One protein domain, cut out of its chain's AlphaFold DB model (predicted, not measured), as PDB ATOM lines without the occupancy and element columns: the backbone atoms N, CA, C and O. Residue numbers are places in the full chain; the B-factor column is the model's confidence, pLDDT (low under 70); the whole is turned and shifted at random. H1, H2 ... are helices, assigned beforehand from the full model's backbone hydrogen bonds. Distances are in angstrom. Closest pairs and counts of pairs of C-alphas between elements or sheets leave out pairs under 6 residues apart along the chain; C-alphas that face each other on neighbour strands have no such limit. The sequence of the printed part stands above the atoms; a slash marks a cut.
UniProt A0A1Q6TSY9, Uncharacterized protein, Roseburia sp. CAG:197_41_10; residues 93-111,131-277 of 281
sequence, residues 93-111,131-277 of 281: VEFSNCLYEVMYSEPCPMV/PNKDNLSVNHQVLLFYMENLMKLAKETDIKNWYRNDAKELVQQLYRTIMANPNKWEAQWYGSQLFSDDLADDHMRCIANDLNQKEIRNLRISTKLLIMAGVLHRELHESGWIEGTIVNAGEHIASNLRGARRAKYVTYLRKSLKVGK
ATOM      1  N   VAL A  93     241.610 163.671 156.083       94.31
ATOM      2  CA  VAL A  93     241.437 162.694 154.998       94.31
ATOM      3  C   VAL A  93     240.745 163.313 153.790       94.31
ATOM      4  O   VAL A  93     241.091 162.981 152.660       94.31
ATOM      5  N   GLU A  94     239.756 164.170 154.036       95.62
ATOM      6  CA  GLU A  94     238.930 164.813 153.011       95.62
ATOM      7  C   GLU A  94     239.554 166.113 152.467       95.62
ATOM      8  O   GLU A  94     238.943 166.765 151.626       95.62
ATOM      9  N   PHE A  95     240.750 166.488 152.925       95.62
ATOM     10  CA  PHE A  95     241.443 167.720 152.554       95.62
ATOM     11  C   PHE A  95     242.695 167.428 151.716       95.62
ATOM     12  O   PHE A  95     243.380 166.421 151.924       95.62
ATOM     13  N   SER A  96     242.993 168.322 150.776       94.25
ATOM     14  CA  SER A  96     244.226 168.328 149.987       94.25
ATOM     15  C   SER A  96     244.913 169.677 150.175       94.25
ATOM     16  O   SER A  96     244.371 170.702 149.770       94.25
ATOM     17  N   ASN A  97     246.089 169.680 150.808       92.94
ATOM     18  CA  ASN A  97     246.876 170.899 151.001       92.94
ATOM     19  C   ASN A  97     247.399 171.441 149.666       92.94
ATOM     20  O   ASN A  97     247.275 172.634 149.431       92.94
ATOM     21  N   CYS A  98     247.869 170.576 148.761       91.88
ATOM     22  CA  CYS A  98     248.361 171.013 147.452       91.88
ATOM     23  C   CYS A  98     247.254 171.701 146.637       91.88
ATOM     24  O   CYS A  98     247.472 172.754 146.049       91.88
ATOM     25  N   LEU A  99     246.031 171.146 146.650       94.19
ATOM     26  CA  LEU A  99     244.889 171.795 145.998       94.19
ATOM     27  C   LEU A  99     244.502 173.104 146.705       94.19
ATOM     28  O   LEU A  99     244.178 174.078 146.037       94.19
ATOM     29  N   TYR A 100     244.549 173.147 148.040       93.75
ATOM     30  CA  TYR A 100     244.291 174.376 148.792       93.75
ATOM     31  C   TYR A 100     245.257 175.500 148.388       93.75
ATOM     32  O   TYR A 100     244.815 176.609 148.110       93.75
ATOM     33  N   GLU A 101     246.555 175.218 148.308       90.25
ATOM     34  CA  GLU A 101     247.560 176.208 147.907       90.25
ATOM     35  C   GLU A 101     247.333 176.684 146.471       90.25
ATOM     36  O   GLU A 101     247.286 177.880 146.210       90.25
ATOM     37  N   VAL A 102     247.047 175.778 145.541       91.19
ATOM     38  CA  VAL A 102     246.703 176.166 144.166       91.19
ATOM     39  C   VAL A 102     245.448 177.048 144.083       91.19
ATOM     40  O   VAL A 102     245.347 177.882 143.188       91.19
ATOM     41  N   MET A 103     244.480 176.880 144.987       91.38
ATOM     42  CA  MET A 103     243.237 177.660 144.974       91.38
ATOM     43  C   MET A 103     243.368 179.038 145.631       91.38
ATOM     44  O   MET A 103     242.646 179.953 145.228       91.38
ATOM     45  N   TYR A 104     244.228 179.165 146.647       89.88
ATOM     46  CA  TYR A 104     244.230 180.304 147.576       89.88
ATOM     47  C   TYR A 104     245.591 180.996 147.755       89.88
ATOM     48  O   TYR A 104     245.692 181.892 148.593       89.88
ATOM     49  N   SER A 105     246.635 180.590 147.029       88.81
ATOM     50  CA  SER A 105     247.956 181.226 147.097       88.81
ATOM     51  C   SER A 105     247.978 182.653 146.546       88.81
ATOM     52  O   SER A 105     247.064 183.112 145.863       88.81
ATOM     53  N   GLU A 106     249.073 183.351 146.836       87.88
ATOM     54  CA  GLU A 106     249.341 184.692 146.326       87.88
ATOM     55  C   GLU A 106     249.693 184.644 144.821       87.88
ATOM     56  O   GLU A 106     250.584 183.875 144.433       87.88
ATOM     57  N   PRO A 107     249.009 185.418 143.950       89.25
ATOM     58  CA  PRO A 107     249.359 185.518 142.532       89.25
ATOM     59  C   PRO A 107     250.697 186.228 142.279       89.25
ATOM     60  O   PRO A 107     251.328 185.965 141.250       89.25
ATOM     61  N   CYS A 108     251.141 187.118 143.173       88.69
ATOM     62  CA  CYS A 108     252.443 187.769 143.044       88.69
ATOM     63  C   CYS A 108     253.622 186.776 143.166       88.69
ATOM     64  O   CYS A 108     253.498 185.723 143.797       88.69
ATOM     65  N   PRO A 109     254.795 187.102 142.586       88.31
ATOM     66  CA  PRO A 109     255.979 186.255 142.693       88.31
ATOM     67  C   PRO A 109     256.421 186.025 144.142       88.31
ATOM     68  O   PRO A 109     256.256 186.880 145.013       88.31
ATOM     69  N   MET A 110     257.086 184.897 144.387       88.38
ATOM     70  CA  MET A 110     257.663 184.581 145.694       88.38
ATOM     71  C   MET A 110     258.797 185.549 146.069       88.38
ATOM     72  O   MET A 110     259.645 185.887 145.239       88.38
ATOM     73  N   VAL A 111     258.881 185.934 147.344       91.56
ATOM     74  CA  VAL A 111     260.051 186.639 147.896       91.56
ATOM     75  C   VAL A 111     261.213 185.656 148.050       91.56
ATOM     76  O   VAL A 111     261.098 184.664 148.762       91.56
ATOM     77  N   PRO A 131     252.787 180.464 138.464       90.56
ATOM     78  CA  PRO A 131     252.279 179.875 137.225       90.56
ATOM     79  C   PRO A 131     250.748 179.833 137.158       90.56
ATOM     80  O   PRO A 131     250.183 179.799 136.069       90.56
ATOM     81  N   ASN A 132     250.070 179.879 138.308       92.88
ATOM     82  CA  ASN A 132     248.612 179.878 138.394       92.88
ATOM     83  C   ASN A 132     248.027 181.291 138.595       92.88
ATOM     84  O   ASN A 132     246.850 181.411 138.944       92.88
ATOM     85  N   LYS A 133     248.814 182.367 138.404       93.06
ATOM     86  CA  LYS A 133     248.426 183.752 138.744       93.06
ATOM     87  C   LYS A 133     247.079 184.189 138.173       93.06
ATOM     88  O   LYS A 133     246.322 184.865 138.865       93.06
ATOM     89  N   ASP A 134     246.759 183.798 136.941       92.56
ATOM     90  CA  ASP A 134     245.534 184.237 136.270       92.56
ATOM     91  C   ASP A 134     244.309 183.603 136.944       92.56
ATOM     92  O   ASP A 134     243.339 184.287 137.271       92.56
ATOM     93  N   ASN A 135     244.397 182.309 137.265       92.06
ATOM     94  CA  ASN A 135     243.344 181.584 137.978       92.06
ATOM     95  C   ASN A 135     243.187 182.085 139.417       92.06
ATOM     96  O   ASN A 135     242.068 182.285 139.885       92.06
ATOM     97  N   LEU A 136     244.303 182.344 140.103       93.25
ATOM     98  CA  LEU A 136     244.304 182.933 141.442       93.25
ATOM     99  C   LEU A 136     243.664 184.326 141.444       93.25
ATOM    100  O   LEU A 136     242.870 184.635 142.329       93.25
ATOM    101  N   SER A 137     243.936 185.136 140.419       92.69
ATOM    102  CA  SER A 137     243.347 186.470 140.268       92.69
ATOM    103  C   SER A 137     241.829 186.397 140.083       92.69
ATOM    104  O   SER A 137     241.095 187.154 140.720       92.69
ATOM    105  N   VAL A 138     241.337 185.451 139.277       91.88
ATOM    106  CA  VAL A 138     239.893 185.205 139.120       91.88
ATOM    107  C   VAL A 138     239.272 184.731 140.436       91.88
ATOM    108  O   VAL A 138     238.260 185.284 140.870       91.88
ATOM    109  N   ASN A 139     239.888 183.760 141.118       90.62
ATOM    110  CA  ASN A 139     239.410 183.272 142.416       90.62
ATOM    111  C   ASN A 139     239.328 184.400 143.450       90.62
ATOM    112  O   ASN A 139     238.348 184.494 144.191       90.62
ATOM    113  N   HIS A 140     240.334 185.276 143.479       91.12
ATOM    114  CA  HIS A 140     240.371 186.429 144.368       91.12
ATOM    115  C   HIS A 140     239.213 187.397 144.092       91.12
ATOM    116  O   HIS A 140     238.516 187.798 145.023       91.12
ATOM    117  N   GLN A 141     238.939 187.717 142.824       92.44
ATOM    118  CA  GLN A 141     237.809 188.576 142.449       92.44
ATOM    119  C   GLN A 141     236.460 187.971 142.855       92.44
ATOM    120  O   GLN A 141     235.603 188.671 143.398       92.44
ATOM    121  N   VAL A 142     236.276 186.663 142.650       92.69
ATOM    122  CA  VAL A 142     235.059 185.953 143.073       92.69
ATOM    123  C   VAL A 142     234.907 185.984 144.596       92.69
ATOM    124  O   VAL A 142     233.803 186.212 145.096       92.69
ATOM    125  N   LEU A 143     236.000 185.801 145.342       91.06
ATOM    126  CA  LEU A 143     235.995 185.885 146.801       91.06
ATOM    127  C   LEU A 143     235.612 187.287 147.285       91.06
ATOM    128  O   LEU A 143     234.753 187.402 148.157       91.06
ATOM    129  N   LEU A 144     236.202 188.340 146.710       93.44
ATOM    130  CA  LEU A 144     235.856 189.724 147.042       93.44
ATOM    131  C   LEU A 144     234.375 189.997 146.776       93.44
ATOM    132  O   LEU A 144     233.672 190.472 147.667       93.44
ATOM    133  N   PHE A 145     233.873 189.602 145.604       94.81
ATOM    134  CA  PHE A 145     232.460 189.745 145.269       94.81
ATOM    135  C   PHE A 145     231.558 189.016 146.274       94.81
ATOM    136  O   PHE A 145     230.561 189.570 146.740       94.81
ATOM    137  N   TYR A 146     231.906 187.785 146.657       92.12
ATOM    138  CA  TYR A 146     231.166 187.044 147.676       92.12
ATOM    139  C   TYR A 146     231.187 187.761 149.033       92.12
ATOM    140  O   TYR A 146     230.132 187.935 149.644       92.12
ATOM    141  N   MET A 147     232.359 188.209 149.493       90.88
ATOM    142  CA  MET A 147     232.516 188.896 150.778       90.88
ATOM    143  C   MET A 147     231.735 190.210 150.820       90.88
ATOM    144  O   MET A 147     231.058 190.485 151.809       90.88
ATOM    145  N   GLU A 148     231.763 190.996 149.746       92.75
ATOM    146  CA  GLU A 148     230.985 192.229 149.636       92.75
ATOM    147  C   GLU A 148     229.480 191.971 149.738       92.75
ATOM    148  O   GLU A 148     228.774 192.686 150.453       92.75
ATOM    149  N   ASN A 149     228.972 190.945 149.053       92.12
ATOM    150  CA  ASN A 149     227.558 190.580 149.135       92.12
ATOM    151  C   ASN A 149     227.194 190.032 150.519       92.12
ATOM    152  O   ASN A 149     226.153 190.396 151.066       92.12
ATOM    153  N   LEU A 150     228.063 189.217 151.122       88.88
ATOM    154  CA  LEU A 150     227.859 188.700 152.472       88.88
ATOM    155  C   LEU A 150     227.750 189.842 153.491       88.88
ATOM    156  O   LEU A 150     226.824 189.844 154.297       88.88
ATOM    157  N   MET A 151     228.639 190.837 153.424       87.81
ATOM    158  CA  MET A 151     228.616 191.996 154.326       87.81
ATOM    159  C   MET A 151     227.383 192.890 154.135       87.81
ATOM    160  O   MET A 151     226.949 193.531 155.089       87.81
ATOM    161  N   LYS A 152     226.803 192.939 152.929       90.19
ATOM    162  CA  LYS A 152     225.555 193.681 152.665       90.19
ATOM    163  C   LYS A 152     224.319 192.974 153.225       90.19
ATOM    164  O   LYS A 152     223.358 193.640 153.597       90.19
ATOM    165  N   LEU A 153     224.323 191.641 153.235       88.88
ATOM    166  CA  LEU A 153     223.147 190.825 153.547       88.88
ATOM    167  C   LEU A 153     223.107 190.334 154.999       88.88
ATOM    168  O   LEU A 153     222.020 190.156 155.547       88.88
ATOM    169  N   ALA A 154     224.263 190.092 155.619       87.88
ATOM    170  CA  ALA A 154     224.359 189.513 156.955       87.88
ATOM    171  C   ALA A 154     224.720 190.571 158.001       87.88
ATOM    172  O   ALA A 154     225.614 191.393 157.795       87.88
ATOM    173  N   LYS A 155     224.077 190.515 159.172       88.94
ATOM    174  CA  LYS A 155     224.524 191.319 160.313       88.94
ATOM    175  C   LYS A 155     225.794 190.706 160.891       88.94
ATOM    176  O   LYS A 155     225.995 189.493 160.860       88.94
ATOM    177  N   GLU A 156     226.621 191.533 161.523       87.25
ATOM    178  CA  GLU A 156     227.833 191.070 162.209       87.25
ATOM    179  C   GLU A 156     227.534 189.962 163.239       87.25
ATOM    180  O   GLU A 156     228.304 189.013 163.395       87.25
ATOM    181  N   THR A 157     226.387 190.050 163.919       88.81
ATOM    182  CA  THR A 157     225.914 189.025 164.858       88.81
ATOM    183  C   THR A 157     225.679 187.683 164.181       88.81
ATOM    184  O   THR A 157     226.036 186.651 164.747       88.81
ATOM    185  N   ASP A 158     225.134 187.691 162.967       87.62
ATOM    186  CA  ASP A 158     224.820 186.480 162.211       87.62
ATOM    187  C   ASP A 158     226.118 185.793 161.786       87.62
ATOM    188  O   ASP A 158     226.289 184.597 162.010       87.62
ATOM    189  N   ILE A 159     227.090 186.573 161.296       85.19
ATOM    190  CA  ILE A 159     228.424 186.084 160.920       85.19
ATOM    191  C   ILE A 159     229.147 185.492 162.134       85.19
ATOM    192  O   ILE A 159     229.716 184.402 162.053       85.19
ATOM    193  N   LYS A 160     229.114 186.176 163.285       87.94
ATOM    194  CA  LYS A 160     229.737 185.693 164.528       87.94
ATOM    195  C   LYS A 160     229.095 184.404 165.033       87.94
ATOM    196  O   LYS A 160     229.813 183.510 165.484       87.94
ATOM    197  N   ASN A 161     227.769 184.306 164.970       88.69
ATOM    198  CA  ASN A 161     227.041 183.110 165.384       88.69
ATOM    199  C   ASN A 161     227.337 181.938 164.446       88.69
ATOM    200  O   ASN A 161     227.719 180.870 164.922       88.69
ATOM    201  N   TRP A 162     227.279 182.166 163.133       87.50
ATOM    202  CA  TRP A 162     227.652 181.176 162.124       87.50
ATOM    203  C   TRP A 162     229.096 180.689 162.311       87.50
ATOM    204  O   TRP A 162     229.350 179.486 162.346       87.50
ATOM    205  N   TYR A 163     230.050 181.604 162.524       85.88
ATOM    206  CA  TYR A 163     231.449 181.244 162.762       85.88
ATOM    207  C   TYR A 163     231.633 180.346 163.993       85.88
ATOM    208  O   TYR A 163     232.440 179.413 163.972       85.88
ATOM    209  N   ARG A 164     230.895 180.620 165.075       86.38
ATOM    210  CA  ARG A 164     230.979 179.853 166.327       86.38
ATOM    211  C   ARG A 164     230.354 178.467 166.220       86.38
ATOM    212  O   ARG A 164     230.888 177.545 166.835       86.38
ATOM    213  N   ASN A 165     229.255 178.340 165.482       87.00
ATOM    214  CA  ASN A 165     228.403 177.155 165.537       87.00
ATOM    215  C   ASN A 165     228.545 176.241 164.313       87.00
ATOM    216  O   ASN A 165     228.553 175.028 164.481       87.00
ATOM    217  N   ASP A 166     228.692 176.810 163.111       87.44
ATOM    218  CA  ASP A 166     228.424 176.088 161.857       87.44
ATOM    219  C   ASP A 166     229.581 176.128 160.848       87.44
ATOM    220  O   ASP A 166     229.642 175.317 159.919       87.44
ATOM    221  N   ALA A 167     230.511 177.080 160.989       87.75
ATOM    222  CA  ALA A 167     231.505 177.342 159.951       87.75
ATOM    223  C   ALA A 167     232.381 176.129 159.622       87.75
ATOM    224  O   ALA A 167     232.684 175.893 158.455       87.75
ATOM    225  N   LYS A 168     232.784 175.324 160.612       90.44
ATOM    226  CA  LYS A 168     233.668 174.173 160.354       90.44
ATOM    227  C   LYS A 168     232.958 173.056 159.606       90.44
ATOM    228  O   LYS A 168     233.583 172.367 158.801       90.44
ATOM    229  N   GLU A 169     231.682 172.856 159.893       91.81
ATOM    230  CA  GLU A 169     230.823 171.857 159.276       91.81
ATOM    231  C   GLU A 169     230.541 172.243 157.822       91.81
ATOM    232  O   GLU A 169     230.736 171.407 156.938       91.81
ATOM    233  N   LEU A 170     230.199 173.510 157.554       91.44
ATOM    234  CA  LEU A 170     230.021 174.000 156.184       91.44
ATOM    235  C   LEU A 170     231.326 173.910 155.382       91.44
ATOM    236  O   LEU A 170     231.339 173.355 154.285       91.44
ATOM    237  N   VAL A 171     232.436 174.392 155.948       92.69
ATOM    238  CA  VAL A 171     233.760 174.323 155.309       92.69
ATOM    239  C   VAL A 171     234.128 172.875 154.981       92.69
ATOM    240  O   VAL A 171     234.606 172.588 153.885       92.69
ATOM    241  N   GLN A 172     233.844 171.934 155.887       94.94
ATOM    242  CA  GLN A 172     234.075 170.520 155.620       94.94
ATOM    243  C   GLN A 172     233.203 169.979 154.488       94.94
ATOM    244  O   GLN A 172     233.697 169.208 153.666       94.94
ATOM    245  N   GLN A 173     231.923 170.348 154.432       95.12
ATOM    246  CA  GLN A 173     231.035 169.923 153.350       95.12
ATOM    247  C   GLN A 173     231.530 170.431 151.992       95.12
ATOM    248  O   GLN A 173     231.628 169.639 151.057       95.12
ATOM    249  N   LEU A 174     231.913 171.708 151.909       94.00
ATOM    250  CA  LEU A 174     232.433 172.318 150.684       94.00
ATOM    251  C   LEU A 174     233.744 171.661 150.237       94.00
ATOM    252  O   LEU A 174     233.842 171.203 149.097       94.00
ATOM    253  N   TYR A 175     234.722 171.518 151.139       95.50
ATOM    254  CA  TYR A 175     235.982 170.860 150.789       95.50
ATOM    255  C   TYR A 175     235.806 169.392 150.444       95.50
ATOM    256  O   TYR A 175     236.458 168.901 149.529       95.50
ATOM    257  N   ARG A 176     234.896 168.676 151.107       95.88
ATOM    258  CA  ARG A 176     234.618 167.283 150.756       95.88
ATOM    259  C   ARG A 176     234.091 167.149 149.325       95.88
ATOM    260  O   ARG A 176     234.410 166.145 148.684       95.88
ATOM    261  N   THR A 177     233.278 168.090 148.849       95.75
ATOM    262  CA  THR A 177     232.744 168.064 147.481       95.75
ATOM    263  C   THR A 177     233.879 168.167 146.473       95.75
ATOM    264  O   THR A 177     234.058 167.244 145.690       95.75
ATOM    265  N   ILE A 178     234.714 169.201 146.575       95.12
ATOM    266  CA  ILE A 178     235.774 169.430 145.590       95.12
ATOM    267  C   ILE A 178     237.016 168.565 145.837       95.12
ATOM    268  O   ILE A 178     237.460 167.861 144.946       95.12
ATOM    269  N   MET A 179     237.569 168.530 147.050       96.69
ATOM    270  CA  MET A 179     238.870 167.900 147.318       96.69
ATOM    271  C   MET A 179     238.793 166.377 147.433       96.69
ATOM    272  O   MET A 179     239.754 165.687 147.094       96.69
ATOM    273  N   ALA A 180     237.676 165.832 147.923       96.25
ATOM    274  CA  ALA A 180     237.556 164.402 148.219       96.25
ATOM    275  C   ALA A 180     236.640 163.628 147.261       96.25
ATOM    276  O   ALA A 180     236.660 162.391 147.279       96.25
ATOM    277  N   ASN A 181     235.785 164.321 146.501       96.31
ATOM    278  CA  ASN A 181     234.854 163.719 145.542       96.31
ATOM    279  C   ASN A 181     234.702 164.596 144.280       96.31
ATOM    280  O   ASN A 181     233.561 164.875 143.903       96.31
ATOM    281  N   PRO A 182     235.810 165.020 143.638       97.38
ATOM    282  CA  PRO A 182     235.725 165.910 142.490       97.38
ATOM    283  C   PRO A 182     234.920 165.289 141.356       97.38
ATOM    284  O   PRO A 182     234.987 164.082 141.098       97.38
ATOM    285  N   ASN A 183     234.196 166.132 140.633       96.56
ATOM    286  CA  ASN A 183     233.666 165.763 139.333       96.56
ATOM    287  C   ASN A 183     234.774 165.802 138.260       96.56
ATOM    288  O   ASN A 183     235.899 166.241 138.503       96.56
ATOM    289  N   LYS A 184     234.463 165.323 137.049       96.56
ATOM    290  CA  LYS A 184     235.450 165.234 135.960       96.56
ATOM    291  C   LYS A 184     236.012 166.598 135.552       96.56
ATOM    292  O   LYS A 184     237.203 166.695 135.292       96.56
ATOM    293  N   TRP A 185     235.177 167.633 135.516       96.62
ATOM    294  CA  TRP A 185     235.622 168.979 135.162       96.62
ATOM    295  C   TRP A 185     236.545 169.561 136.238       96.62
ATOM    296  O   TRP A 185     237.619 170.051 135.906       96.62
ATOM    297  N   GLU A 186     236.186 169.434 137.519       96.25
ATOM    298  CA  GLU A 186     237.020 169.887 138.643       96.25
ATOM    299  C   GLU A 186     238.376 169.179 138.637       96.25
ATOM    300  O   GLU A 186     239.417 169.822 138.772       96.25
ATOM    301  N   ALA A 187     238.367 167.858 138.442       96.88
ATOM    302  CA  ALA A 187     239.574 167.049 138.372       96.88
ATOM    303  C   ALA A 187     240.475 167.446 137.195       96.88
ATOM    304  O   ALA A 187     241.691 167.487 137.357       96.88
ATOM    305  N   GLN A 188     239.906 167.774 136.034       95.56
ATOM    306  CA  GLN A 188     240.676 168.219 134.873       95.56
ATOM    307  C   GLN A 188     241.232 169.631 135.075       95.56
ATOM    308  O   GLN A 188     242.430 169.841 134.917       95.56
ATOM    309  N   TRP A 189     240.378 170.580 135.464       94.69
ATOM    310  CA  TRP A 189     240.724 171.996 135.557       94.69
ATOM    311  C   TRP A 189     241.692 172.308 136.697       94.69
ATOM    312  O   TRP A 189     242.731 172.937 136.491       94.69
ATOM    313  N   TYR A 190     241.362 171.873 137.915       94.44
ATOM    314  CA  TYR A 190     242.254 172.078 139.051       94.44
ATOM    315  C   TYR A 190     243.439 171.121 138.984       94.44
ATOM    316  O   TYR A 190     244.542 171.491 139.363       94.44
ATOM    317  N   GLY A 191     243.238 169.913 138.450       94.94
ATOM    318  CA  GLY A 191     244.296 168.920 138.329       94.94
ATOM    319  C   GLY A 191     245.474 169.358 137.465       94.94
ATOM    320  O   GLY A 191     246.600 168.985 137.782       94.94
ATOM    321  N   SER A 192     245.229 170.162 136.425       94.56
ATOM    322  CA  SER A 192     246.264 170.662 135.511       94.56
ATOM    323  C   SER A 192     247.059 171.855 136.044       94.56
ATOM    324  O   SER A 192     247.986 172.308 135.380       94.56
ATOM    325  N   GLN A 193     246.682 172.409 137.198       94.06
ATOM    326  CA  GLN A 193     247.396 173.533 137.798       94.06
ATOM    327  C   GLN A 193     248.758 173.080 138.324       94.06
ATOM    328  O   GLN A 193     248.900 171.956 138.818       94.06
ATOM    329  N   LEU A 194     249.745 173.968 138.236       91.56
ATOM    330  CA  LEU A 194     251.126 173.666 138.591       91.56
ATOM    331  C   LEU A 194     251.386 173.877 140.081       91.56
ATOM    332  O   LEU A 194     250.932 174.850 140.673       91.56
ATOM    333  N   PHE A 195     252.137 172.969 140.686       87.75
ATOM    334  CA  PHE A 195     252.486 173.019 142.098       87.75
ATOM    335  C   PHE A 195     253.872 172.426 142.335       87.75
ATOM    336  O   PHE A 195     254.284 171.487 141.645       87.75
ATOM    337  N   SER A 196     254.570 172.956 143.336       82.12
ATOM    338  CA  SER A 196     255.825 172.419 143.843       82.12
ATOM    339  C   SER A 196     255.808 172.450 145.367       82.12
ATOM    340  O   SER A 196     255.393 173.438 145.959       82.12
ATOM    341  N   ASP A 197     256.271 171.368 145.994       70.69
ATOM    342  CA  ASP A 197     256.535 171.318 147.441       70.69
ATOM    343  C   ASP A 197     257.968 171.799 147.779       70.69
ATOM    344  O   ASP A 197     258.393 171.732 148.935       70.69
ATOM    345  N   ASP A 198     258.752 172.229 146.780       71.38
ATOM    346  CA  ASP A 198     260.136 172.675 146.963       71.38
ATOM    347  C   ASP A 198     260.216 174.178 147.269       71.38
ATOM    348  O   ASP A 198     259.558 175.000 146.644       71.38
ATOM    349  N   LEU A 199     261.113 174.557 148.181       61.06
ATOM    350  CA  LEU A 199     261.394 175.946 148.565       61.06
ATOM    351  C   LEU A 199     261.930 176.793 147.396       61.06
ATOM    352  O   LEU A 199     261.908 178.028 147.450       61.06
ATOM    353  N   ALA A 200     262.493 176.143 146.374       62.34
ATOM    354  CA  ALA A 200     263.043 176.814 145.207       62.34
ATOM    355  C   ALA A 200     262.017 177.068 144.090       62.34
ATOM    356  O   ALA A 200     262.265 177.982 143.303       62.34
ATOM    357  N   ASP A 201     260.886 176.347 144.078       68.12
ATOM    358  CA  ASP A 201     259.906 176.270 142.977       68.12
ATOM    359  C   ASP A 201     260.449 175.684 141.651       68.12
ATOM    360  O   ASP A 201     259.823 175.803 140.598       68.12
ATOM    361  N   ASP A 202     261.592 174.990 141.677       68.31
ATOM    362  CA  ASP A 202     262.284 174.518 140.463       68.31
ATOM    363  C   ASP A 202     261.637 173.268 139.823       68.31
ATOM    364  O   ASP A 202     261.951 172.885 138.690       68.31
ATOM    365  N   HIS A 203     260.722 172.604 140.534       76.12
ATOM    366  CA  HIS A 203     260.137 171.322 140.133       76.12
ATOM    367  C   HIS A 203     258.610 171.354 140.170       76.12
ATOM    368  O   HIS A 203     257.969 170.660 140.962       76.12
ATOM    369  N   MET A 204     258.029 172.169 139.294       83.19
ATOM    370  CA  MET A 204     256.582 172.283 139.121       83.19
ATOM    371  C   MET A 204     255.996 171.068 138.398       83.19
ATOM    372  O   MET A 204     256.523 170.616 137.377       83.19
ATOM    373  N   ARG A 205     254.877 170.550 138.908       86.50
ATOM    374  CA  ARG A 205     254.089 169.478 138.282       86.50
ATOM    375  C   ARG A 205     252.599 169.755 138.434       86.50
ATOM    376  O   ARG A 205     252.196 170.479 139.339       86.50
ATOM    377  N   CYS A 206     251.784 169.151 137.576       91.44
ATOM    378  CA  CYS A 206     250.336 169.148 137.751       91.44
ATOM    379  C   CYS A 206     249.966 168.520 139.105       91.44
ATOM    380  O   CYS A 206     250.497 167.467 139.463       91.44
ATOM    381  N   ILE A 207     249.043 169.119 139.866       91.94
ATOM    382  CA  ILE A 207     248.646 168.540 141.164       91.94
ATOM    383  C   ILE A 207     247.981 167.165 141.003       91.94
ATOM    384  O   ILE A 207     248.183 166.271 141.834       91.94
ATOM    385  N   ALA A 208     247.219 166.968 139.922       92.44
ATOM    386  CA  ALA A 208     246.728 165.661 139.515       92.44
ATOM    387  C   ALA A 208     247.681 165.094 138.457       92.44
ATOM    388  O   ALA A 208     247.604 165.449 137.284       92.44
ATOM    389  N   ASN A 209     248.574 164.204 138.881       85.06
ATOM    390  CA  ASN A 209     249.497 163.524 137.979       85.06
ATOM    391  C   ASN A 209     248.765 162.511 137.096       85.06
ATOM    392  O   ASN A 209     247.778 161.901 137.526       85.06
ATOM    393  N   ASP A 210     249.323 162.267 135.914       86.12
ATOM    394  CA  ASP A 210     248.899 161.202 135.008       86.12
ATOM    395  C   ASP A 210     249.423 159.853 135.506       86.12
ATOM    396  O   ASP A 210     250.497 159.391 135.126       86.12
ATOM    397  N   LEU A 211     248.662 159.230 136.410       87.62
ATOM    398  CA  LEU A 211     248.955 157.895 136.925       87.62
ATOM    399  C   LEU A 211     248.108 156.839 136.221       87.62
ATOM    400  O   LEU A 211     246.884 156.953 136.118       87.62
ATOM    401  N   ASN A 212     248.745 155.741 135.824       86.50
ATOM    402  CA  ASN A 212     248.036 154.572 135.325       86.50
ATOM    403  C   ASN A 212     247.365 153.785 136.471       86.50
ATOM    404  O   ASN A 212     247.638 153.954 137.663       86.50
ATOM    405  N   GLN A 213     246.488 152.841 136.119       85.81
ATOM    406  CA  GLN A 213     245.744 152.056 137.112       85.81
ATOM    407  C   GLN A 213     246.629 151.221 138.045       85.81
ATOM    408  O   GLN A 213     246.247 150.958 139.189       85.81
ATOM    409  N   LYS A 214     247.803 150.780 137.585       84.81
ATOM    410  CA  LYS A 214     248.744 150.019 138.415       84.81
ATOM    411  C   LYS A 214     249.356 150.926 139.482       84.81
ATOM    412  O   LYS A 214     249.422 150.521 140.640       84.81
ATOM    413  N   GLU A 215     249.728 152.149 139.123       86.25
ATOM    414  CA  GLU A 215     250.256 153.164 140.041       86.25
ATOM    415  C   GLU A 215     249.208 153.590 141.070       86.25
ATOM    416  O   GLU A 215     249.471 153.538 142.272       86.25
ATOM    417  N   ILE A 216     247.974 153.857 140.637       86.38
ATOM    418  CA  ILE A 216     246.860 154.165 141.546       86.38
ATOM    419  C   ILE A 216     246.621 153.015 142.539       86.38
ATOM    420  O   ILE A 216     246.411 153.232 143.736       86.38
ATOM    421  N   ARG A 217     246.682 151.758 142.079       83.62
ATOM    422  CA  ARG A 217     246.564 150.584 142.962       83.62
ATOM    423  C   ARG A 217     247.757 150.451 143.911       83.62
ATOM    424  O   ARG A 217     247.562 150.007 145.044       83.62
ATOM    425  N   ASN A 218     248.957 150.854 143.501       81.00
ATOM    426  CA  ASN A 218     250.138 150.853 144.365       81.00
ATOM    427  C   ASN A 218     250.024 151.868 145.516       81.00
ATOM    428  O   ASN A 218     250.624 151.659 146.565       81.00
ATOM    429  N   LEU A 219     249.197 152.908 145.387       77.00
ATOM    430  CA  LEU A 219     248.944 153.872 146.465       77.00
ATOM    431  C   LEU A 219     247.966 153.361 147.540       77.00
ATOM    432  O   LEU A 219     247.738 154.034 148.552       77.00
ATOM    433  N   ARG A 220     247.398 152.159 147.362       79.00
ATOM    434  CA  ARG A 220     246.529 151.515 148.353       79.00
ATOM    435  C   ARG A 220     247.293 151.141 149.618       79.00
ATOM    436  O   ARG A 220     248.498 150.900 149.628       79.00
ATOM    437  N   ILE A 221     246.530 151.008 150.699       75.12
ATOM    438  CA  ILE A 221     247.077 150.736 152.023       75.12
ATOM    439  C   ILE A 221     247.855 149.419 152.113       75.12
ATOM    440  O   ILE A 221     248.892 149.388 152.763       75.12
ATOM    441  N   SER A 222     247.401 148.357 151.441       70.12
ATOM    442  CA  SER A 222     248.075 147.052 151.453       70.12
ATOM    443  C   SER A 222     249.495 147.159 150.906       70.12
ATOM    444  O   SER A 222     250.428 146.647 151.509       70.12
ATOM    445  N   THR A 223     249.671 147.893 149.809       68.00
ATOM    446  CA  THR A 223     250.978 148.129 149.195       68.00
ATOM    447  C   THR A 223     251.860 148.984 150.101       68.00
ATOM    448  O   THR A 223     253.005 148.617 150.341       68.00
ATOM    449  N   LYS A 224     251.321 150.069 150.687       70.19
ATOM    450  CA  LYS A 224     252.067 150.902 151.650       70.19
ATOM    451  C   LYS A 224     252.513 150.107 152.884       70.19
ATOM    452  O   LYS A 224     253.635 150.286 153.339       70.19
ATOM    453  N   LEU A 225     251.666 149.215 153.401       69.31
ATOM    454  CA  LEU A 225     251.997 148.341 154.532       69.31
ATOM    455  C   LEU A 225     253.071 147.306 154.170       69.31
ATOM    456  O   LEU A 225     253.969 147.081 154.971       69.31
ATOM    457  N   LEU A 226     253.021 146.718 152.970       67.31
ATOM    458  CA  LEU A 226     254.049 145.785 152.492       67.31
ATOM    459  C   LEU A 226     255.405 146.468 152.278       67.31
ATOM    460  O   LEU A 226     256.433 145.876 152.598       67.31
ATOM    461  N   ILE A 227     255.410 147.713 151.788       69.81
ATOM    462  CA  ILE A 227     256.627 148.535 151.690       69.81
ATOM    463  C   ILE A 227     257.176 148.825 153.087       69.81
ATOM    464  O   ILE A 227     258.346 148.588 153.364       69.81
ATOM    465  N   MET A 228     256.312 149.265 154.001       59.12
ATOM    466  CA  MET A 228     256.683 149.507 155.393       59.12
ATOM    467  C   MET A 228     257.223 148.267 156.120       59.12
ATOM    468  O   MET A 228     258.077 148.406 156.989       59.12
ATOM    469  N   ALA A 229     256.716 147.077 155.796       61.03
ATOM    470  CA  ALA A 229     257.170 145.807 156.358       61.03
ATOM    471  C   ALA A 229     258.449 145.267 155.687       61.03
ATOM    472  O   ALA A 229     258.887 144.172 156.023       61.03
ATOM    473  N   GLY A 230     259.022 145.989 154.714       64.25
ATOM    474  CA  GLY A 230     260.211 145.562 153.968       64.25
ATOM    475  C   GLY A 230     259.969 144.407 152.989       64.25
ATOM    476  O   GLY A 230     260.913 143.895 152.397       64.25
ATOM    477  N   VAL A 231     258.712 143.990 152.791       70.50
ATOM    478  CA  VAL A 231     258.335 142.862 151.917       70.50
ATOM    479  C   VAL A 231     258.318 143.279 150.444       70.50
ATOM    480  O   VAL A 231     258.523 142.458 149.554       70.50
ATOM    481  N   LEU A 232     258.072 144.561 150.166       63.28
ATOM    482  CA  LEU A 232     257.946 145.090 148.812       63.28
ATOM    483  C   LEU A 232     258.824 146.332 148.637       63.28
ATOM    484  O   LEU A 232     258.640 147.318 149.337       63.28
ATOM    485  N   HIS A 233     259.722 146.318 147.653       63.91
ATOM    486  CA  HIS A 233     260.552 147.472 147.299       63.91
ATOM    487  C   HIS A 233     260.038 148.063 145.984       63.91
ATOM    488  O   HIS A 233     260.253 147.495 144.913       63.91
ATOM    489  N   ARG A 234     259.278 149.160 146.063       67.19
ATOM    490  CA  ARG A 234     258.748 149.887 144.900       67.19
ATOM    491  C   ARG A 234     258.783 151.385 145.152       67.19
ATOM    492  O   ARG A 234     258.418 151.826 146.239       67.19
ATOM    493  N   GLU A 235     259.141 152.137 144.122       62.97
ATOM    494  CA  GLU A 235     258.996 153.588 144.110       62.97
ATOM    495  C   GLU A 235     257.508 153.949 143.975       62.97
ATOM    496  O   GLU A 235     256.769 153.341 143.192       62.97
ATOM    497  N   LEU A 236     257.038 154.879 144.807       68.00
ATOM    498  CA  LEU A 236     255.660 155.354 144.777       68.00
ATOM    499  C   LEU A 236     255.625 156.684 144.036       68.00
ATOM    500  O   LEU A 236     256.140 157.682 144.529       68.00
ATOM    501  N   HIS A 237     254.980 156.701 142.873       69.25
ATOM    502  CA  HIS A 237     254.679 157.945 142.175       69.25
ATOM    503  C   HIS A 237     253.551 158.664 142.919       69.25
ATOM    504  O   HIS A 237     252.396 158.232 142.907       69.25
ATOM    505  N   GLU A 238     253.913 159.720 143.641       75.94
ATOM    506  CA  GLU A 238     252.967 160.515 144.415       75.94
ATOM    507  C   GLU A 238     252.187 161.485 143.519       75.94
ATOM    508  O   GLU A 238     252.570 161.775 142.388       75.94
ATOM    509  N   SER A 239     251.056 161.971 144.024       85.56
ATOM    510  CA  SER A 239     250.243 163.016 143.404       85.56
ATOM    511  C   SER A 239     249.813 163.977 144.504       85.56
ATOM    512  O   SER A 239     249.313 163.526 145.541       85.56
ATOM    513  N   GLY A 240     249.979 165.282 144.262       87.06
ATOM    514  CA  GLY A 240     249.536 166.332 145.184       87.06
ATOM    515  C   GLY A 240     248.021 166.304 145.416       87.06
ATOM    516  O   GLY A 240     247.531 166.703 146.470       87.06
ATOM    517  N   TRP A 241     247.261 165.747 144.471       94.56
ATOM    518  CA  TRP A 241     245.827 165.540 144.593       94.56
ATOM    519  C   TRP A 241     245.359 164.213 143.976       94.56
ATOM    520  O   TRP A 241     244.810 164.144 142.875       94.56
ATOM    521  N   ILE A 242     245.532 163.137 144.750       94.19
ATOM    522  CA  ILE A 242     245.217 161.770 144.313       94.19
ATOM    523  C   ILE A 242     243.751 161.568 143.897       94.19
ATOM    524  O   ILE A 242     243.476 160.777 142.997       94.19
ATOM    525  N   GLU A 243     242.793 162.254 144.522       96.38
ATOM    526  CA  GLU A 243     241.385 162.162 144.127       96.38
ATOM    527  C   GLU A 243     241.143 162.711 142.717       96.38
ATOM    528  O   GLU A 243     240.446 162.058 141.939       96.38
ATOM    529  N   GLY A 244     241.771 163.839 142.368       96.62
ATOM    530  CA  GLY A 244     241.745 164.392 141.013       96.62
ATOM    531  C   GLY A 244     242.380 163.437 140.003       96.62
ATOM    532  O   GLY A 244     241.760 163.105 138.996       96.62
ATOM    533  N   THR A 245     243.554 162.882 140.322       95.69
ATOM    534  CA  THR A 245     244.214 161.866 139.483       95.69
ATOM    535  C   THR A 245     243.327 160.647 139.230       95.69
ATOM    536  O   THR A 245     243.208 160.192 138.095       95.69
ATOM    537  N   ILE A 246     242.665 160.115 140.264       96.06
ATOM    538  CA  ILE A 246     241.781 158.950 140.122       96.06
ATOM    539  C   ILE A 246     240.604 159.253 139.191       96.06
ATOM    540  O   ILE A 246     240.219 158.390 138.399       96.06
ATOM    541  N   VAL A 247     240.014 160.444 139.301       96.56
ATOM    542  CA  VAL A 247     238.889 160.851 138.452       96.56
ATOM    543  C   VAL A 247     239.345 161.083 137.011       96.56
ATOM    544  O   VAL A 247     238.676 160.600 136.097       96.56
ATOM    545  N   ASN A 248     240.500 161.721 136.799       95.69
ATOM    546  CA  ASN A 248     241.080 161.921 135.466       95.69
ATOM    547  C   ASN A 248     241.428 160.596 134.779       95.69
ATOM    548  O   ASN A 248     241.145 160.434 133.594       95.69
ATOM    549  N   ALA A 249     241.947 159.617 135.529       94.19
ATOM    550  CA  ALA A 249     242.251 158.284 135.012       94.19
ATOM    551  C   ALA A 249     241.003 157.485 134.583       94.19
ATOM    552  O   ALA A 249     241.133 156.465 133.912       94.19
ATOM    553  N   GLY A 250     239.796 157.901 134.986       93.12
ATOM    554  CA  GLY A 250     238.520 157.424 134.440       93.12
ATOM    555  C   GLY A 250     238.075 156.009 134.837       93.12
ATOM    556  O   GLY A 250     236.877 155.725 134.831       93.12
ATOM    557  N   GLU A 251     238.985 155.114 135.227       91.50
ATOM    558  CA  GLU A 251     238.658 153.711 135.507       91.50
ATOM    559  C   GLU A 251     238.565 153.391 137.003       91.50
ATOM    560  O   GLU A 251     239.351 153.853 137.837       91.50
ATOM    561  N   HIS A 252     237.592 152.538 137.353       92.56
ATOM    562  CA  HIS A 252     237.341 152.058 138.718       92.56
ATOM    563  C   HIS A 252     237.272 153.168 139.788       92.56
ATOM    564  O   HIS A 252     237.567 152.911 140.963       92.56
ATOM    565  N   ILE A 253     236.840 154.375 139.398       93.50
ATOM    566  CA  ILE A 253     236.884 155.616 140.191       93.50
ATOM    567  C   ILE A 253     236.408 155.385 141.628       93.50
ATOM    568  O   ILE A 253     237.162 155.576 142.579       93.50
ATOM    569  N   ALA A 254     235.187 154.873 141.808       93.69
ATOM    570  CA  ALA A 254     234.604 154.687 143.136       93.69
ATOM    571  C   ALA A 254     235.424 153.739 144.034       93.69
ATOM    572  O   ALA A 254     235.550 153.964 145.237       93.69
ATOM    573  N   SER A 255     235.992 152.669 143.468       92.62
ATOM    574  CA  SER A 255     236.822 151.718 144.217       92.62
ATOM    575  C   SER A 255     238.173 152.327 144.590       92.62
ATOM    576  O   SER A 255     238.620 152.201 145.733       92.62
ATOM    577  N   ASN A 256     238.793 153.042 143.651       93.19
ATOM    578  CA  ASN A 256     240.076 153.701 143.854       93.19
ATOM    579  C   ASN A 256     239.968 154.850 144.871       93.19
ATOM    580  O   ASN A 256     240.773 154.891 145.800       93.19
ATOM    581  N   LEU A 257     238.923 155.686 144.805       93.81
ATOM    582  CA  LEU A 257     238.655 156.736 145.800       93.81
ATOM    583  C   LEU A 257     238.450 156.155 147.205       93.81
ATOM    584  O   LEU A 257     239.016 156.650 148.181       93.81
ATOM    585  N   ARG A 258     237.694 155.052 147.335       92.19
ATOM    586  CA  ARG A 258     237.557 154.342 148.622       92.19
ATOM    587  C   ARG A 258     238.903 153.829 149.136       92.19
ATOM    588  O   ARG A 258     239.171 153.921 150.334       92.19
ATOM    589  N   GLY A 259     239.742 153.290 148.250       90.88
ATOM    590  CA  GLY A 259     241.088 152.822 148.580       90.88
ATOM    591  C   GLY A 259     241.996 153.944 149.086       90.88
ATOM    592  O   GLY A 259     242.597 153.800 150.153       90.88
ATOM    593  N   ALA A 260     242.038 155.069 148.371       90.38
ATOM    594  CA  ALA A 260     242.801 156.258 148.750       90.38
ATOM    595  C   ALA A 260     242.339 156.813 150.106       90.38
ATOM    596  O   ALA A 260     243.157 157.022 151.006       90.38
ATOM    597  N   ARG A 261     241.020 156.932 150.309       92.25
ATOM    598  CA  ARG A 261     240.429 157.386 151.577       92.25
ATOM    599  C   ARG A 261     240.840 156.504 152.757       92.25
ATOM    600  O   ARG A 261     241.230 157.024 153.798       92.25
ATOM    601  N   ARG A 262     240.800 155.173 152.597       91.31
ATOM    602  CA  ARG A 262     241.246 154.221 153.635       91.31
ATOM    603  C   ARG A 262     242.734 154.375 153.952       91.31
ATOM    604  O   ARG A 262     243.101 154.386 155.124       91.31
ATOM    605  N   ALA A 263     243.577 154.527 152.929       88.38
ATOM    606  CA  ALA A 263     245.014 154.723 153.110       88.38
ATOM    607  C   ALA A 263     245.326 156.021 153.879       88.38
ATOM    608  O   ALA A 263     246.083 155.991 154.856       88.38
ATOM    609  N   LYS A 264     244.692 157.143 153.499       90.38
ATOM    610  CA  LYS A 264     244.791 158.420 154.226       90.38
ATOM    611  C   LYS A 264     244.312 158.276 155.674       90.38
ATOM    612  O   LYS A 264     245.002 158.716 156.591       90.38
ATOM    613  N   TYR A 265     243.181 157.600 155.900       92.62
ATOM    614  CA  TYR A 265     242.612 157.428 157.240       92.62
ATOM    615  C   TYR A 265     243.569 156.709 158.192       92.62
ATOM    616  O   TYR A 265     243.830 157.205 159.285       92.62
ATOM    617  N   VAL A 266     244.159 155.585 157.771       89.12
ATOM    618  CA  VAL A 266     245.128 154.862 158.612       89.12
ATOM    619  C   VAL A 266     246.394 155.680 158.850       89.12
ATOM    620  O   VAL A 266     246.927 155.677 159.960       89.12
ATOM    621  N   THR A 267     246.848 156.428 157.843       87.06
ATOM    622  CA  THR A 267     248.017 157.306 157.976       87.06
ATOM    623  C   THR A 267     247.791 158.350 159.071       87.06
ATOM    624  O   THR A 267     248.606 158.469 159.988       87.06
ATOM    625  N   TYR A 268     246.662 159.061 159.027       90.25
ATOM    626  CA  TYR A 268     246.352 160.104 160.004       90.25
ATOM    627  C   TYR A 268     245.961 159.559 161.376       90.25
ATOM    628  O   TYR A 268     246.317 160.176 162.377       90.25
ATOM    629  N   LEU A 269     245.315 158.390 161.448       89.56
ATOM    630  CA  LEU A 269     245.057 157.709 162.716       89.56
ATOM    631  C   LEU A 269     246.374 157.360 163.418       89.56
ATOM    632  O   LEU A 269     246.561 157.692 164.585       89.56
ATOM    633  N   ARG A 270     247.334 156.772 162.691       87.06
ATOM    634  CA  ARG A 270     248.663 156.462 163.235       87.06
ATOM    635  C   ARG A 270     249.392 157.718 163.716       87.06
ATOM    636  O   ARG A 270     250.007 157.685 164.779       87.06
ATOM    637  N   LYS A 271     249.347 158.811 162.943       85.50
ATOM    638  CA  LYS A 271     249.965 160.093 163.330       85.50
ATOM    639  C   LYS A 271     249.319 160.669 164.598       85.50
ATOM    640  O   LYS A 271     250.035 161.010 165.532       85.50
ATOM    641  N   SER A 272     247.986 160.693 164.669       85.81
ATOM    642  CA  SER A 272     247.230 161.166 165.841       85.81
ATOM    643  C   SER A 272     247.564 160.366 167.110       85.81
ATOM    644  O   SER A 272     247.842 160.966 168.148       85.81
ATOM    645  N   LEU A 273     247.660 159.031 167.015       84.94
ATOM    646  CA  LEU A 273     248.054 158.173 168.141       84.94
ATOM    647  C   LEU A 273     249.483 158.448 168.631       84.94
ATOM    648  O   LEU A 273     249.722 158.428 169.836       84.94
ATOM    649  N   LYS A 274     250.435 158.719 167.726       82.44
ATOM    650  CA  LYS A 274     251.807 159.083 168.120       82.44
ATOM    651  C   LYS A 274     251.837 160.384 168.923       82.44
ATOM    652  O   LYS A 274     252.471 160.417 169.967       82.44
ATOM    653  N   VAL A 275     251.108 161.409 168.472       77.19
ATOM    654  CA  VAL A 275     251.033 162.717 169.149       77.19
ATOM    655  C   VAL A 275     250.351 162.617 170.516       77.19
ATOM    656  O   VAL A 275     250.752 163.311 171.446       77.19
ATOM    657  N   GLY A 276     249.338 161.753 170.652       62.78
ATOM    658  CA  GLY A 276     248.674 161.495 171.934       62.78
ATOM    659  C   GLY A 276     249.632 160.945 172.993       62.78
ATOM    660  O   GLY A 276     249.656 161.453 174.107       62.78
ATOM    661  N   LYS A 277     250.493 159.991 172.615       59.38
ATOM    662  CA  LYS A 277     251.482 159.389 173.526       59.38
ATOM    663  C   LYS A 277     252.553 160.371 174.006       59.38
ATOM    664  O   LYS A 277     253.048 160.231 175.114       59.38
TER     665      LYS A 277
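AT A GLANCE: This is residues 93 to 111 and 131 to 277 of the 281 residues of an uncharacterized protein of Roseburia sp. CAG:197_41_10 (UniProt A0A1Q6TSY9). A small helical core, in which H8 folds back beside residues 253 to 260 of the long helix H9 and H5 crosses H8, has an open frame of helices to one side: H2 runs out from H1, H3 turns at the far end, and H4 comes back to the core. On the other side of the core lie H6 and H7, with a long link leading back to H8, while residues 270 to 277 of H9 stick out. The printed part has 166 residues with nine named helices, H1 to H9 in order along the chain, and no named strand; its class is all helix. It is only just loose, close to compact, with a radius of gyration of the C-alphas of 18.5 A, and elongated, spanning 60 by 38 by 34 A.

IN THESE COORDINATES: The longest helix, H9, is residues 253 to 277, 36.6 A from C-alpha 253 at (236.884, 155.616, 140.191) to C-alpha 277 at (251.482, 159.389, 173.526). Before it come H6, residues 213 to 218, H7, residues 221 to 228, and H8, residues 242 to 248. H1 is residues 97 to 104, beginning at C-alpha 97 at (246.876, 170.899, 151.001). H2, residues 133 to 153, is 30.1 A long, H3, residues 156 to 165, 14.3 A, and H4, residues 167 to 180, 18.5 A. H5 is residues 184 to 191.

HOW THE PARTS SIT: H9 and H8 form a helical hairpin, opposite ways at a shallow tilt of 6 degrees; H9 touches H8 with residues 253 to 260 alone, and the closest C-alphas are those of Val 247 and Ile 253, 5.9 A apart. H9 touches H7 with residues 259 to 263 alone, at a steep tilt of 50 degrees; the closest C-alphas, of Ile 221 and Ala 263, are 4.6 A apart. H6 is close to H9 but not clearly touching, Ile 216 and Asn 256 being closest at 7.2 A between C-alphas. H8 is the hub, touching three helices. It touches H5 at a steep tilt of 52 degrees, opposite ways, with the C-alphas of Ala 187 and Gly 244 closest at 4.3 A. H8 and H4 only just touch, with 3 pairs of C-alphas within 8 A, the closest being Ala 180 and Glu 243 at 6.0 A. H1 is close to H4 but not clearly touching, the C-alphas of Leu 99 and Met 179 being closest at 7.3 A. H1 touches H2 at 70.4 degrees, only just about perpendicular, with the C-alphas of Met 103 and Leu 136 closest at 6.4 A. H2 and H4 are apart; H2 and H3 meet only through their link. In H1 to H9, every O i to N i+4 pair is within hydrogen-bond range.

THE WHOLE: The C-alphas farthest apart, of Lys 152 and Val 231, are 60.5 A apart. Residues 112 to 130 are not printed, and C-alphas 111 and 131 are 14.8 A apart across this cut. The links from H5 to H6 and from H7 to H8 are long; in the first, residues 194 to 195 pair antiparallel with residues 205 to 206. Among the stretches with pLDDT under 70 are residues 199 to 202, 225 to 230 and 232 to 237; the mean over the printed part is 87.0.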